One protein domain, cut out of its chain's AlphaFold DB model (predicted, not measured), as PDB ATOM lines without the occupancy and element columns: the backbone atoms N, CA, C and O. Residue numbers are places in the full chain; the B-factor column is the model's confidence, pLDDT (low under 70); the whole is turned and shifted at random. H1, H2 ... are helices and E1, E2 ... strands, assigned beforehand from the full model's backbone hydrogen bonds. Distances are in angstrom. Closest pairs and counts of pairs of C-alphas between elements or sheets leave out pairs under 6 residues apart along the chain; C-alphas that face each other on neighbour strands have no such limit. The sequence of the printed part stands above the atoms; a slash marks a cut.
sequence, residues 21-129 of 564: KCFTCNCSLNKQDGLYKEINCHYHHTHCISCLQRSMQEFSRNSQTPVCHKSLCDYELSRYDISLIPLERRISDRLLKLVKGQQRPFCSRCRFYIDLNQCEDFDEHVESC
ATOM      1  N   LYS A  21     140.165 102.000 114.212       77.62
ATOM      2  CA  LYS A  21     139.046 102.403 113.357       77.62
ATOM      3  C   LYS A  21     137.902 102.938 114.196       77.62
ATOM      4  O   LYS A  21     137.654 102.466 115.301       77.62
ATOM      5  N   CYS A  22     137.199 103.931 113.670       77.50
ATOM      6  CA  CYS A  22     135.995 104.434 114.314       77.50
ATOM      7  C   CYS A  22     134.898 103.365 114.299       77.50
ATOM      8  O   CYS A  22     134.506 102.912 113.229       77.50
ATOM      9  N   PHE A  23     134.331 103.038 115.458       77.50
ATOM     10  CA  PHE A  23     133.266 102.044 115.580       77.50
ATOM     11  C   PHE A  23     132.011 102.396 114.758       77.50
ATOM     12  O   PHE A  23     131.330 101.520 114.241       77.50
ATOM     13  N   THR A  24     131.724 103.691 114.578       74.50
ATOM     14  CA  THR A  24     130.516 104.159 113.877       74.50
ATOM     15  C   THR A  24     130.702 104.332 112.365       74.50
ATOM     16  O   THR A  24     129.785 104.049 111.605       74.50
ATOM     17  N   CYS A  25     131.852 104.838 111.904       77.00
ATOM     18  CA  CYS A  25     132.073 105.154 110.480       77.00
ATOM     19  C   CYS A  25     133.229 104.380 109.831       77.00
ATOM     20  O   CYS A  25     133.508 104.574 108.651       77.00
ATOM     21  N   ASN A  26     133.905 103.521 110.595       75.44
ATOM     22  CA  ASN A  26     135.004 102.654 110.170       75.44
ATOM     23  C   ASN A  26     136.234 103.378 109.578       75.44
ATOM     24  O   ASN A  26     137.083 102.740 108.955       75.44
ATOM     25  N   CYS A  27     136.355 104.702 109.763       77.44
ATOM     26  CA  CYS A  27     137.518 105.466 109.308       77.44
ATOM     27  C   CYS A  27     138.766 105.126 110.132       77.44
ATOM     28  O   CYS A  27     138.658 104.878 111.332       77.44
ATOM     29  N   SER A  28     139.942 105.134 109.500       75.50
ATOM     30  CA  SER A  28     141.218 104.924 110.188       75.50
ATOM     31  C   SER A  28     141.536 106.104 111.112       75.50
ATOM     32  O   SER A  28     141.510 107.257 110.690       75.50
ATOM     33  N   LEU A  29     141.845 105.801 112.367       75.19
ATOM     34  CA  LEU A  29     142.179 106.736 113.433       75.19
ATOM     35  C   LEU A  29     143.668 106.596 113.761       75.19
ATOM     36  O   LEU A  29     144.178 105.488 113.938       75.19
ATOM     37  N   ASN A  30     144.365 107.725 113.858       68.19
ATOM     38  CA  ASN A  30     145.782 107.765 114.197       68.19
ATOM     39  C   ASN A  30     145.957 108.145 115.672       68.19
ATOM     40  O   ASN A  30     145.339 109.100 116.145       68.19
ATOM     41  N   LYS A  31     146.823 107.429 116.405       59.31
ATOM     42  CA  LYS A  31     147.024 107.665 117.851       59.31
ATOM     43  C   LYS A  31     147.580 109.060 118.178       59.31
ATOM     44  O   LYS A  31     147.374 109.524 119.291       59.31
ATOM     45  N   GLN A  32     148.267 109.708 117.234       54.31
ATOM     46  CA  GLN A  32     148.972 110.981 117.447       54.31
ATOM     47  C   GLN A  32     148.111 112.230 117.193       54.31
ATOM     48  O   GLN A  32     148.456 113.298 117.686       54.31
ATOM     49  N   ASP A  33     146.979 112.104 116.490       60.38
ATOM     50  CA  ASP A  33     146.212 113.270 116.025       60.38
ATOM     51  C   ASP A  33     145.146 113.747 117.030       60.38
ATOM     52  O   ASP A  33     144.515 114.778 116.824       60.38
ATOM     53  N   GLY A  34     144.897 113.001 118.116       61.56
ATOM     54  CA  GLY A  34     143.914 113.375 119.148       61.56
ATOM     55  C   GLY A  34     142.452 113.423 118.671       61.56
ATOM     56  O   GLY A  34     141.586 113.901 119.395       61.56
ATOM     57  N   LEU A  35     142.153 112.925 117.465       71.31
ATOM     58  CA  LEU A  35     140.837 113.026 116.808       71.31
ATOM     59  C   LEU A  35     139.844 111.904 117.173       71.31
ATOM     60  O   LEU A  35     138.804 111.744 116.519       71.31
ATOM     61  N   TYR A  36     140.137 111.119 118.207       79.56
ATOM     62  CA  TYR A  36     139.297 110.011 118.656       79.56
ATOM     63  C   TYR A  36     139.136 109.996 120.172       79.56
ATOM     64  O   TYR A  36     139.963 110.532 120.908       79.56
ATOM     65  N   LYS A  37     138.054 109.366 120.629       79.81
ATOM     66  CA  LYS A  37     137.789 109.109 122.039       79.81
ATOM     67  C   LYS A  37     137.417 107.644 122.226       79.81
ATOM     68  O   LYS A  37     136.594 107.108 121.483       79.81
ATOM     69  N   GLU A  38     138.039 107.020 123.210       79.88
ATOM     70  CA  GLU A  38     137.677 105.695 123.698       79.88
ATOM     71  C   GLU A  38     136.651 105.846 124.820       79.88
ATOM     72  O   GLU A  38     136.824 106.681 125.712       79.88
ATOM     73  N   ILE A  39     135.551 105.100 124.729       76.06
ATOM     74  CA  ILE A  39     134.515 105.063 125.762       76.06
ATOM     75  C   ILE A  39     134.820 103.887 126.688       76.06
ATOM     76  O   ILE A  39     135.077 102.787 126.200       76.06
ATOM     77  N   ASN A  40     134.716 104.099 128.002       67.19
ATOM     78  CA  ASN A  40     134.932 103.083 129.042       67.19
ATOM     79  C   ASN A  40     133.778 102.059 129.127       67.19
ATOM     80  O   ASN A  40     133.297 101.726 130.205       67.19
ATOM     81  N   CYS A  41     133.287 101.579 127.986       67.31
ATOM     82  CA  CYS A  41     132.351 100.465 127.928       67.31
ATOM     83  C   CYS A  41     133.111  99.130 127.967       67.31
ATOM     84  O   CYS A  41     134.313  99.090 127.712       67.31
ATOM     85  N   HIS A  42     132.400  98.024 128.211       60.22
ATOM     86  CA  HIS A  42     132.976  96.667 128.290       60.22
ATOM     87  C   HIS A  42     133.874  96.285 127.101       60.22
ATOM     88  O   HIS A  42     134.828  95.531 127.262       60.22
ATOM     89  N   TYR A  43     133.605  96.844 125.918       63.69
ATOM     90  CA  TYR A  43     134.316  96.545 124.671       63.69
ATOM     91  C   TYR A  43     135.266  97.656 124.203       63.69
ATOM     92  O   TYR A  43     135.786  97.569 123.092       63.69
ATOM     93  N   HIS A  44     135.488  98.702 125.009       68.38
ATOM     94  CA  HIS A  44     136.434  99.779 124.691       68.38
ATOM     95  C   HIS A  44     136.212 100.415 123.307       68.38
ATOM     96  O   HIS A  44     137.143 100.653 122.535       68.38
ATOM     97  N   HIS A  45     134.949 100.672 122.948       78.25
ATOM     98  CA  HIS A  45     134.618 101.190 121.624       78.25
ATOM     99  C   HIS A  45     135.277 102.557 121.378       78.25
ATOM    100  O   HIS A  45     135.064 103.531 122.108       78.25
ATOM    101  N   THR A  46     136.055 102.642 120.297       81.31
ATOM    102  CA  THR A  46     136.727 103.871 119.868       81.31
ATOM    103  C   THR A  46     135.906 104.610 118.823       81.31
ATOM    104  O   THR A  46     135.625 104.079 117.746       81.31
ATOM    105  N   HIS A  47     135.560 105.866 119.094       80.00
ATOM    106  CA  HIS A  47     134.785 106.706 118.186       80.00
ATOM    107  C   HIS A  47     135.599 107.906 117.701       80.00
ATOM    108  O   HIS A  47     136.354 108.523 118.451       80.00
ATOM    109  N   CYS A  48     135.402 108.278 116.436       83.31
ATOM    110  CA  CYS A  48     135.870 109.557 115.914       83.31
ATOM    111  C   CYS A  48     135.126 110.703 116.622       83.31
ATOM    112  O   CYS A  48     133.919 110.583 116.856       83.31
ATOM    113  N   ILE A  49     135.797 111.818 116.945       81.62
ATOM    114  CA  ILE A  49     135.166 112.923 117.700       81.62
ATOM    115  C   ILE A  49     133.896 113.431 117.004       81.62
ATOM    116  O   ILE A  49     132.875 113.630 117.657       81.62
ATOM    117  N   SER A  50     133.911 113.568 115.675       79.88
ATOM    118  CA  SER A  50     132.747 114.049 114.915       79.88
ATOM    119  C   SER A  50     131.568 113.066 114.928       79.88
ATOM    120  O   SER A  50     130.409 113.481 114.967       79.88
ATOM    121  N   CYS A  51     131.847 111.762 114.951       81.25
ATOM    122  CA  CYS A  51     130.860 110.692 115.061       81.25
ATOM    123  C   CYS A  51     130.201 110.711 116.443       81.25
ATOM    124  O   CYS A  51     128.976 110.656 116.561       81.25
ATOM    125  N   LEU A  52     131.032 110.839 117.479       82.25
ATOM    126  CA  LEU A  52     130.602 110.869 118.867       82.25
ATOM    127  C   LEU A  52     129.774 112.126 119.160       82.25
ATOM    128  O   LEU A  52     128.674 112.022 119.692       82.25
ATOM    129  N   GLN A  53     130.229 113.302 118.714       82.50
ATOM    130  CA  GLN A  53     129.485 114.561 118.818       82.50
ATOM    131  C   GLN A  53     128.110 114.476 118.151       82.50
ATOM    132  O   GLN A  53     127.118 114.907 118.737       82.50
ATOM    133  N   ARG A  54     128.027 113.894 116.946       83.06
ATOM    134  CA  ARG A  54     126.755 113.723 116.229       83.06
ATOM    135  C   ARG A  54     125.795 112.811 116.992       83.06
ATOM    136  O   ARG A  54     124.625 113.152 117.130       83.06
ATOM    137  N   SER A  55     126.295 111.695 117.521       83.19
ATOM    138  CA  SER A  55     125.493 110.768 118.324       83.19
ATOM    139  C   SER A  55     124.993 111.425 119.618       83.19
ATOM    140  O   SER A  55     123.806 111.355 119.925       83.19
ATOM    141  N   MET A  56     125.853 112.166 120.324       85.62
ATOM    142  CA  MET A  56     125.487 112.900 121.544       85.62
ATOM    143  C   MET A  56     124.483 114.033 121.280       85.62
ATOM    144  O   MET A  56     123.563 114.257 122.069       85.62
ATOM    145  N   GLN A  57     124.598 114.723 120.141       83.50
ATOM    146  CA  GLN A  57     123.599 115.697 119.690       83.50
ATOM    147  C   GLN A  57     122.242 115.044 119.414       83.50
ATOM    148  O   GLN A  57     121.210 115.624 119.750       83.50
ATOM    149  N   GLU A  58     122.229 113.851 118.819       83.94
ATOM    150  CA  GLU A  58     121.002 113.101 118.547       83.94
ATOM    151  C   GLU A  58     120.306 112.673 119.848       83.94
ATOM    152  O   GLU A  58     119.112 112.931 120.010       83.94
ATOM    153  N   PHE A  59     121.050 112.125 120.817       83.56
ATOM    154  CA  PHE A  59     120.509 111.782 122.139       83.56
ATOM    155  C   PHE A  59     119.959 113.010 122.877       83.56
ATOM    156  O   PHE A  59     118.861 112.957 123.434       83.56
ATOM    157  N   SER A  60     120.662 114.149 122.805       84.06
ATOM    158  CA  SER A  60     120.204 115.409 123.402       84.06
ATOM    159  C   SER A  60     118.922 115.945 122.754       84.06
ATOM    160  O   SER A  60     118.056 116.463 123.458       84.06
ATOM    161  N   ARG A  61     118.769 115.817 121.426       84.12
ATOM    162  CA  ARG A  61     117.553 116.239 120.705       84.12
ATOM    163  C   ARG A  61     116.359 115.342 121.015       84.12
ATOM    164  O   ARG A  61     115.264 115.852 121.221       84.12
ATOM    165  N   ASN A  62     116.581 114.032 121.088       83.88
ATOM    166  CA  ASN A  62     115.519 113.050 121.308       83.88
ATOM    167  C   ASN A  62     115.171 112.849 122.792       83.88
ATOM    168  O   ASN A  62     114.289 112.052 123.099       83.88
ATOM    169  N   SER A  63     115.845 113.553 123.712       79.62
ATOM    170  CA  SER A  63     115.697 113.372 125.166       79.62
ATOM    171  C   SER A  63     115.883 111.914 125.612       79.62
ATOM    172  O   SER A  63     115.202 111.431 126.515       79.62
ATOM    173  N   GLN A  64     116.799 111.204 124.951       78.62
ATOM    174  CA  GLN A  64     117.133 109.809 125.234       78.62
ATOM    175  C   GLN A  64     118.385 109.737 126.115       78.62
ATOM    176  O   GLN A  64     119.235 110.629 126.065       78.62
ATOM    177  N   THR A  65     118.497 108.682 126.925       77.38
ATOM    178  CA  THR A  65     119.700 108.431 127.726       77.38
ATOM    179  C   THR A  65     120.896 108.220 126.790       77.38
ATOM    180  O   THR A  65     120.792 107.451 125.831       77.38
ATOM    181  N   PRO A  66     122.017 108.936 127.000       80.56
ATOM    182  CA  PRO A  66     123.179 108.790 126.137       80.56
ATOM    183  C   PRO A  66     123.811 107.415 126.354       80.56
ATOM    184  O   PRO A  66     124.211 107.085 127.466       80.56
ATOM    185  N   VAL A  67     123.915 106.628 125.287       80.44
ATOM    186  CA  VAL A  67     124.598 105.327 125.284       80.44
ATOM    187  C   VAL A  67     125.825 105.365 124.377       80.44
ATOM    188  O   VAL A  67     125.919 106.205 123.481       80.44
ATOM    189  N   CYS A  68     126.756 104.434 124.582       76.06
ATOM    190  CA  CYS A  68     127.954 104.255 123.768       76.06
ATOM    191  C   CYS A  68     127.617 104.078 122.277       76.06
ATOM    192  O   CYS A  68     128.238 104.721 121.431       76.06
ATOM    193  N   HIS A  69     126.603 103.270 121.935       77.62
ATOM    194  CA  HIS A  69     126.099 103.184 120.564       77.62
ATOM    195  C   HIS A  69     124.625 102.767 120.506       77.62
ATOM    196  O   HIS A  69     124.263 101.694 120.972       77.62
ATOM    197  N   LYS A  70     123.786 103.552 119.815       67.38
ATOM    198  CA  LYS A  70     122.314 103.410 119.778       67.38
ATOM    199  C   LYS A  70     121.784 101.991 119.507       67.38
ATOM    200  O   LYS A  70     120.715 101.651 119.995       67.38
ATOM    201  N   SER A  71     122.490 101.193 118.705       65.38
ATOM    202  CA  SER A  71     122.042  99.857 118.275       65.38
ATOM    203  C   SER A  71     122.995  98.706 118.597       65.38
ATOM    204  O   SER A  71     122.616  97.557 118.409       65.38
ATOM    205  N   LEU A  72     124.229  98.994 119.020       65.88
ATOM    206  CA  LEU A  72     125.291  97.978 119.133       65.88
ATOM    207  C   LEU A  72     125.964  97.969 120.507       65.88
ATOM    208  O   LEU A  72     126.723  97.053 120.800       65.88
ATOM    209  N   CYS A  73     125.722  98.982 121.342       68.31
ATOM    210  CA  CYS A  73     126.267  99.036 122.690       68.31
ATOM    211  C   CYS A  73     125.319  99.808 123.609       68.31
ATOM    212  O   CYS A  73     125.207 101.033 123.528       68.31
ATOM    213  N   ASP A  74     124.674  99.076 124.511       67.06
ATOM    214  CA  ASP A  74     123.727  99.562 125.519       67.06
ATOM    215  C   ASP A  74     124.420 100.154 126.766       67.06
ATOM    216  O   ASP A  74     123.789 100.366 127.803       67.06
ATOM    217  N   TYR A  75     125.736 100.389 126.707       69.81
ATOM    218  CA  TYR A  75     126.460 101.046 127.790       69.81
ATOM    219  C   TYR A  75     125.993 102.499 127.901       69.81
ATOM    220  O   TYR A  75     126.362 103.334 127.078       69.81
ATOM    221  N   GLU A  76     125.162 102.785 128.899       74.88
ATOM    222  CA  GLU A  76     124.769 104.143 129.263       74.88
ATOM    223  C   GLU A  76     125.987 104.916 129.781       74.88
ATOM    224  O   GLU A  76     126.742 104.432 130.622       74.88
ATOM    225  N   LEU A  77     126.204 106.109 129.231       75.31
ATOM    226  CA  LEU A  77     127.346 106.941 129.581       75.31
ATOM    227  C   LEU A  77     127.141 107.542 130.972       75.31
ATOM    228  O   LEU A  77     126.149 108.233 131.227       75.31
ATOM    229  N   SER A  78     128.117 107.322 131.853       72.31
ATOM    230  CA  SER A  78     128.140 107.943 133.175       72.31
ATOM    231  C   SER A  78     128.350 109.460 133.070       72.31
ATOM    232  O   SER A  78     128.756 110.001 132.035       72.31
ATOM    233  N   ARG A  79     128.119 110.183 134.174       71.06
ATOM    234  CA  ARG A  79     128.427 111.625 134.246       71.06
ATOM    235  C   ARG A  79     129.897 111.916 133.923       71.06
ATOM    236  O   ARG A  79     130.180 112.906 133.251       71.06
ATOM    237  N   TYR A  80     130.797 111.036 134.363       71.94
ATOM    238  CA  TYR A  80     132.225 111.110 134.068       71.94
ATOM    239  C   TYR A  80     132.493 110.921 132.569       71.94
ATOM    240  O   TYR A  80     133.138 111.770 131.954       71.94
ATOM    241  N   ASP A  81     131.904 109.895 131.945       75.06
ATOM    242  CA  ASP A  81     132.076 109.637 130.510       75.06
ATOM    243  C   ASP A  81     131.636 110.841 129.663       75.06
ATOM    244  O   ASP A  81     132.341 111.232 128.736       75.06
ATOM    245  N   ILE A  82     130.518 111.488 130.013       77.50
ATOM    246  CA  ILE A  82     130.021 112.690 129.319       77.50
ATOM    247  C   ILE A  82     130.976 113.879 129.501       77.50
ATOM    248  O   ILE A  82     131.196 114.632 128.550       77.50
ATOM    249  N   SER A  83     131.567 114.042 130.691       75.50
ATOM    250  CA  SER A  83     132.511 115.132 130.984       75.50
ATOM    251  C   SER A  83     133.799 115.054 130.157       75.50
ATOM    252  O   SER A  83     134.398 116.078 129.834       75.50
ATOM    253  N   LEU A  84     134.184 113.842 129.752       75.75
ATOM    254  CA  LEU A  84     135.386 113.563 128.977       75.75
ATOM    255  C   LEU A  84     135.215 113.723 127.458       75.75
ATOM    256  O   LEU A  84     136.204 113.613 126.719       75.75
ATOM    257  N   ILE A  85     133.986 113.934 126.975       81.31
ATOM    258  CA  ILE A  85     133.694 114.123 125.552       81.31
ATOM    259  C   ILE A  85     133.756 115.624 125.234       81.31
ATOM    260  O   ILE A  85     133.086 116.417 125.898       81.31
ATOM    261  N   PRO A  86     134.491 116.047 124.188       78.62
ATOM    262  CA  PRO A  86     134.575 117.452 123.794       78.62
ATOM    263  C   PRO A  86     133.257 117.915 123.144       78.62
ATOM    264  O   PRO A  86     133.115 117.929 121.919       78.62
ATOM    265  N   LEU A  87     132.266 118.259 123.970       81.06
ATOM    266  CA  LEU A  87     130.943 118.757 123.575       81.06
ATOM    267  C   LEU A  87     130.792 120.251 123.894       81.06
ATOM    268  O   LEU A  87     131.408 120.775 124.820       81.06
ATOM    269  N   GLU A  88     129.900 120.941 123.179       82.12
ATOM    270  CA  GLU A  88     129.470 122.282 123.588       82.12
ATOM    271  C   GLU A  88     128.755 122.227 124.949       82.12
ATOM    272  O   GLU A  88     127.915 121.349 125.177       82.12
ATOM    273  N   ARG A  89     129.013 123.213 125.826       78.81
ATOM    274  CA  ARG A  89     128.441 123.278 127.191       78.81
ATOM    275  C   ARG A  89     126.929 123.038 127.226       78.81
ATOM    276  O   ARG A  89     126.450 122.245 128.024       78.81
ATOM    277  N   ARG A  90     126.181 123.640 126.293       80.12
ATOM    278  CA  ARG A  90     124.713 123.500 126.211       80.12
ATOM    279  C   ARG A  90     124.245 122.061 125.975       80.12
ATOM    280  O   ARG A  90     123.175 121.692 126.451       80.12
ATOM    281  N   ILE A  91     125.000 121.276 125.207       81.50
ATOM    282  CA  ILE A  91     124.678 119.875 124.914       81.50
ATOM    283  C   ILE A  91     125.053 119.013 126.121       81.50
ATOM    284  O   ILE A  91     124.234 118.209 126.559       81.50
ATOM    285  N   SER A  92     126.239 119.241 126.694       81.12
ATOM    286  CA  SER A  92     126.706 118.537 127.895       81.12
ATOM    287  C   SER A  92     125.730 118.703 129.069       81.12
ATOM    288  O   SER A  92     125.245 117.710 129.607       81.12
ATOM    289  N   ASP A  93     125.297 119.934 129.371       79.81
ATOM    290  CA  ASP A  93     124.344 120.219 130.457       79.81
ATOM    291  C   ASP A  93     122.984 119.531 130.264       79.81
ATOM    292  O   ASP A  93     122.329 119.136 131.232       79.81
ATOM    293  N   ARG A  94     122.526 119.391 129.013       80.81
ATOM    294  CA  ARG A  94     121.280 118.673 128.700       80.81
ATOM    295  C   ARG A  94     121.445 117.172 128.883       80.81
ATOM    296  O   ARG A  94     120.573 116.552 129.480       80.81
ATOM    297  N   LEU A  95     122.545 116.599 128.403       80.00
ATOM    298  CA  LEU A  95     122.821 115.170 128.551       80.00
ATOM    299  C   LEU A  95     123.002 114.785 130.023       80.00
ATOM    300  O   LEU A  95     122.392 113.819 130.471       80.00
ATOM    301  N   LEU A  96     123.714 115.598 130.808       78.19
ATOM    302  CA  LEU A  96     123.894 115.393 132.249       78.19
ATOM    303  C   LEU A  96     122.576 115.420 133.044       78.19
ATOM    304  O   LEU A  96     122.509 114.826 134.119       78.19
ATOM    305  N   LYS A  97     121.528 116.086 132.539       78.12
ATOM    306  CA  LYS A  97     120.172 116.057 133.123       78.12
ATOM    307  C   LYS A  97     119.370 114.816 132.729       78.12
ATOM    308  O   LYS A  97     118.439 114.458 133.443       78.12
ATOM    309  N   LEU A  98     119.701 114.187 131.602       74.56
ATOM    310  CA  LEU A  98     119.004 113.008 131.077       74.56
ATOM    311  C   LEU A  98     119.534 111.693 131.668       74.56
ATOM    312  O   LEU A  98     118.828 110.688 131.616       74.56
ATOM    313  N   VAL A  99     120.731 111.691 132.262       72.56
ATOM    314  CA  VAL A  99     121.264 110.542 133.014       72.56
ATOM    315  C   VAL A  99     120.450 110.358 134.305       72.56
ATOM    316  O   VAL A  99     120.516 111.182 135.219       72.56
ATOM    317  N   LYS A 100     119.656 109.279 134.378       56.00
ATOM    318  CA  LYS A 100     118.606 109.053 135.397       56.00
ATOM    319  C   LYS A 100     119.089 108.605 136.793       56.00
ATOM    320  O   LYS A 100     118.270 108.209 137.614       56.00
ATOM    321  N   GLY A 101     120.372 108.697 137.121       54.47
ATOM    322  CA  GLY A 101     120.881 108.343 138.452       54.47
ATOM    323  C   GLY A 101     122.402 108.385 138.526       54.47
ATOM    324  O   GLY A 101     123.056 108.659 137.520       54.47
ATOM    325  N   GLN A 102     122.965 108.128 139.711       51.41
ATOM    326  CA  GLN A 102     124.390 107.831 139.909       51.41
ATOM    327  C   GLN A 102     124.740 106.505 139.213       51.41
ATOM    328  O   GLN A 102     124.942 105.475 139.850       51.41
ATOM    329  N   GLN A 103     124.745 106.496 137.883       56.62
ATOM    330  CA  GLN A 103     125.353 105.395 137.162       56.62
ATOM    331  C   GLN A 103     126.856 105.476 137.364       56.62
ATOM    332  O   GLN A 103     127.512 106.448 136.985       56.62
ATOM    333  N   ARG A 104     127.341 104.446 138.047       58.28
ATOM    334  CA  ARG A 104     128.726 104.240 138.427       58.28
ATOM    335  C   ARG A 104     129.585 104.141 137.165       58.28
ATOM    336  O   ARG A 104     129.241 103.341 136.295       58.28
ATOM    337  N   PRO A 105     130.662 104.926 137.018       60.94
ATOM    338  CA  PRO A 105     131.597 104.722 135.921       60.94
ATOM    339  C   PRO A 105     132.230 103.327 136.018       60.94
ATOM    340  O   PRO A 105     132.552 102.839 137.107       60.94
ATOM    341  N   PHE A 106     132.369 102.668 134.869       63.28
ATOM    342  CA  PHE A 106     133.026 101.372 134.762       63.28
ATOM    343  C   PHE A 106     134.543 101.564 134.680       63.28
ATOM    344  O   PHE A 106     135.042 102.283 133.814       63.28
ATOM    345  N   CYS A 107     135.286 100.931 135.583       65.88
ATOM    346  CA  CYS A 107     136.742 100.958 135.546       65.88
ATOM    347  C   CYS A 107     137.284  99.826 134.684       65.88
ATOM    348  O   CYS A 107     137.027  98.658 134.954       65.88
ATOM    349  N   SER A 108     138.107 100.153 133.696       60.72
ATOM    350  CA  SER A 108     138.719  99.168 132.802       60.72
ATOM    351  C   SER A 108     139.790  98.288 133.454       60.72
ATOM    352  O   SER A 108     140.067  97.205 132.943       60.72
ATOM    353  N   ARG A 109     140.380  98.721 134.580       63.75
ATOM    354  CA  ARG A 109     141.423  97.970 135.304       63.75
ATOM    355  C   ARG A 109     140.841  96.872 136.183       63.75
ATOM    356  O   ARG A 109     141.174  95.705 136.021       63.75
ATOM    357  N   CYS A 110     139.930  97.233 137.078       61.25
ATOM    358  CA  CYS A 110     139.323  96.276 137.998       61.25
ATOM    359  C   CYS A 110     137.980  95.719 137.508       61.25
ATOM    360  O   CYS A 110     137.438  94.815 138.135       61.25
ATOM    361  N   ARG A 111     137.433  96.238 136.398       61.34
ATOM    362  CA  ARG A 111     136.131  95.852 135.821       61.34
ATOM    363  C   ARG A 111     134.953  95.982 136.796       61.34
ATOM    364  O   ARG A 111     133.923  95.328 136.638       61.34
ATOM    365  N   PHE A 112     135.079  96.855 137.798       60.56
ATOM    366  CA  PHE A 112     133.985  97.203 138.704       60.56
ATOM    367  C   PHE A 112     133.335  98.531 138.318       60.56
ATOM    368  O   PHE A 112     133.970  99.456 137.811       60.56
ATOM    369  N   TYR A 113     132.050  98.621 138.643       62.91
ATOM    370  CA  TYR A 113     131.294  99.862 138.706       62.91
ATOM    371  C   TYR A 113     131.642 100.605 140.005       62.91
ATOM    372  O   TYR A 113     131.322 100.114 141.091       62.91
ATOM    373  N   ILE A 114     132.290 101.769 139.909       60.22
ATOM    374  CA  ILE A 114     132.760 102.527 141.080       60.22
ATOM    375  C   ILE A 114     131.701 103.535 141.528       60.22
ATOM    376  O   ILE A 114     131.170 104.291 140.719       60.22
ATOM    377  N   ASP A 115     131.392 103.554 142.822       55.28
ATOM    378  CA  ASP A 115     130.539 104.585 143.419       55.28
ATOM    379  C   ASP A 115     131.348 105.865 143.620       55.28
ATOM    380  O   ASP A 115     132.243 105.895 144.463       55.28
ATOM    381  N   LEU A 116     131.062 106.901 142.831       58.91
ATOM    382  CA  LEU A 116     131.788 108.167 142.885       58.91
ATOM    383  C   LEU A 116     130.835 109.350 142.843       58.91
ATOM    384  O   LEU A 116     129.830 109.341 142.124       58.91
ATOM    385  N   ASN A 117     131.183 110.382 143.608       53.56
ATOM    386  CA  ASN A 117     130.421 111.622 143.677       53.56
ATOM    387  C   ASN A 117     131.013 112.705 142.761       53.56
ATOM    388  O   ASN A 117     130.263 113.581 142.325       53.56
ATOM    389  N   GLN A 118     132.313 112.642 142.440       56.53
ATOM    390  CA  GLN A 118     133.008 113.600 141.571       56.53
ATOM    391  C   GLN A 118     133.950 112.909 140.566       56.53
ATOM    392  O   GLN A 118     134.265 111.731 140.700       56.53
ATOM    393  N   CYS A 119     134.368 113.635 139.519       55.41
ATOM    394  CA  CYS A 119     135.245 113.095 138.472       55.41
ATOM    395  C   CYS A 119     136.678 112.823 138.964       55.41
ATOM    396  O   CYS A 119     137.284 111.858 138.512       55.41
ATOM    397  N   GLU A 120     137.187 113.632 139.899       54.69
ATOM    398  CA  GLU A 120     138.540 113.506 140.473       54.69
ATOM    399  C   GLU A 120     138.706 112.183 141.248       54.69
ATOM    400  O   GLU A 120     139.737 111.523 141.129       54.69
ATOM    401  N   ASP A 121     137.641 111.713 141.910       61.38
ATOM    402  CA  ASP A 121     137.626 110.433 142.631       61.38
ATOM    403  C   ASP A 121     137.838 109.217 141.694       61.38
ATOM    404  O   ASP A 121     138.325 108.168 142.125       61.38
ATOM    405  N   PHE A 122     137.448 109.314 140.410       64.44
ATOM    406  CA  PHE A 122     137.617 108.217 139.441       64.44
ATOM    407  C   PHE A 122     139.064 108.100 138.995       64.44
ATOM    408  O   PHE A 122     139.581 106.989 138.899       64.44
ATOM    409  N   ASP A 123     139.709 109.235 138.742       63.72
ATOM    410  CA  ASP A 123     141.104 109.272 138.324       63.72
ATOM    411  C   ASP A 123     142.008 108.788 139.474       63.72
ATOM    412  O   ASP A 123     142.829 107.896 139.259       63.72
ATOM    413  N   GLU A 124     141.754 109.224 140.718       63.56
ATOM    414  CA  GLU A 124     142.419 108.678 141.917       63.56
ATOM    415  C   GLU A 124     142.170 107.172 142.097       63.56
ATOM    416  O   GLU A 124     143.077 106.416 142.473       63.56
ATOM    417  N   HIS A 125     140.952 106.691 141.813       68.12
ATOM    418  CA  HIS A 125     140.685 105.257 141.820       68.12
ATOM    419  C   HIS A 125     141.522 104.545 140.763       68.12
ATOM    420  O   HIS A 125     142.175 103.571 141.104       68.12
ATOM    421  N   VAL A 126     141.508 104.987 139.501       65.81
ATOM    422  CA  VAL A 126     142.229 104.338 138.390       65.81
ATOM    423  C   VAL A 126     143.737 104.311 138.644       65.81
ATOM    424  O   VAL A 126     144.382 103.303 138.333       65.81
ATOM    425  N   GLU A 127     144.295 105.369 139.233       65.25
ATOM    426  CA  GLU A 127     145.705 105.444 139.633       65.25
ATOM    427  C   GLU A 127     146.045 104.503 140.798       65.25
ATOM    428  O   GLU A 127     147.132 103.928 140.810       65.25
ATOM    429  N   SER A 128     145.112 104.286 141.731       59.88
ATOM    430  CA  SER A 128     145.267 103.387 142.889       59.88
ATOM    431  C   SER A 128     144.627 102.000 142.710       59.88
ATOM    432  O   SER A 128     144.464 101.255 143.684       59.88
ATOM    433  N   CYS A 129     144.225 101.670 141.481       63.91
ATOM    434  CA  CYS A 129     143.534 100.440 141.118       63.91
ATOM    435  C   CYS A 129     144.552  99.322 140.867       63.91
ATOM    436  O   CYS A 129     145.210  99.313 139.824       63.91
TER     437      CYS A 129
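What this domain is: This is residues 21 to 129 of the 564 residues of the protein "Hypothetical protein" of Rotaria sp. Silwood1 (UniProt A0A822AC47). One long helix, H1, has a small two-stranded hairpin at its first end, E1 and E2, and a second, E3 and E4, beside its middle, while H3 crosses near its last end with the short H2 next to it. H4 lies off to one side, reached by a long unnamed stretch, residues 99 to 119, that loops out and folds back. The printed part has 109 residues, with four named helices and four named strands in the order E1 E2 H1 E3 E4 H2 H3 H4; both sheets are antiparallel pairs. The class is mixed, helices and strands, though only 50 of the residues, under half, are in named elements. The whole is compact, with a radius of gyration of the C-alphas of 13.6 A, and rounded, spanning 34 by 32 by 25 A.

How they stand to each other: E3, residues 67 to 69, and E4, residues 73 to 76, form an antiparallel hairpin at 162 degrees, with N 68 and O 75 within hydrogen-bond range at 2.8 A. The closest C-alphas of E3 and H1, residues 49 to 62, are those of His 69 and Ser 55, 7.9 A apart. E1, residues 36 to 38, and E2, residues 46 to 48, form the other antiparallel hairpin, at 155 degrees, with N 37 and O 47 within range at 2.9 A. The closest C-alphas of E1 and H1 are those of Tyr 36 and Ile 49, 5.1 A apart. E1 and E3 are apart. With its residues 56 to 60 alone, H1 touches H3, residues 89 to 98; the closest C-alphas are those of Ser 60 and Leu 95, 5.8 A apart. They run the same way at a steep tilt of 55 degrees. H2, residues 79 to 83, touches H3, the closest C-alphas being those of Arg 79 and Leu 96, 6.2 A apart. H4, residues 120 to 127, touches no helix, but is only just apart from H2, at 8.1 A. Each O i to N i+4 pair is within hydrogen-bond range in H1, H2 and H4, and 5 of 6 are in H3.

Where its parts are: H1 is 20.0 A long from C-alpha 49 at (135.166, 112.923, 117.700) to C-alpha 62 at (115.519, 113.050, 121.308). H3 measures 14.5 A and H4 10.8 A, the latter ending at C-alpha 127 at (145.705, 105.444, 139.633).

The domain as a whole: The C-alphas farthest apart, those of Asn 62 and Ser 128, are 38.0 A apart. The printed part has no cut, and the link from H3 to H4, 21 residues, is long. Mean pLDDT of the printed part is 71.7; it is under 70 in residues 30 to 34, 40 to 44, 70 to 75 and 100 to 129.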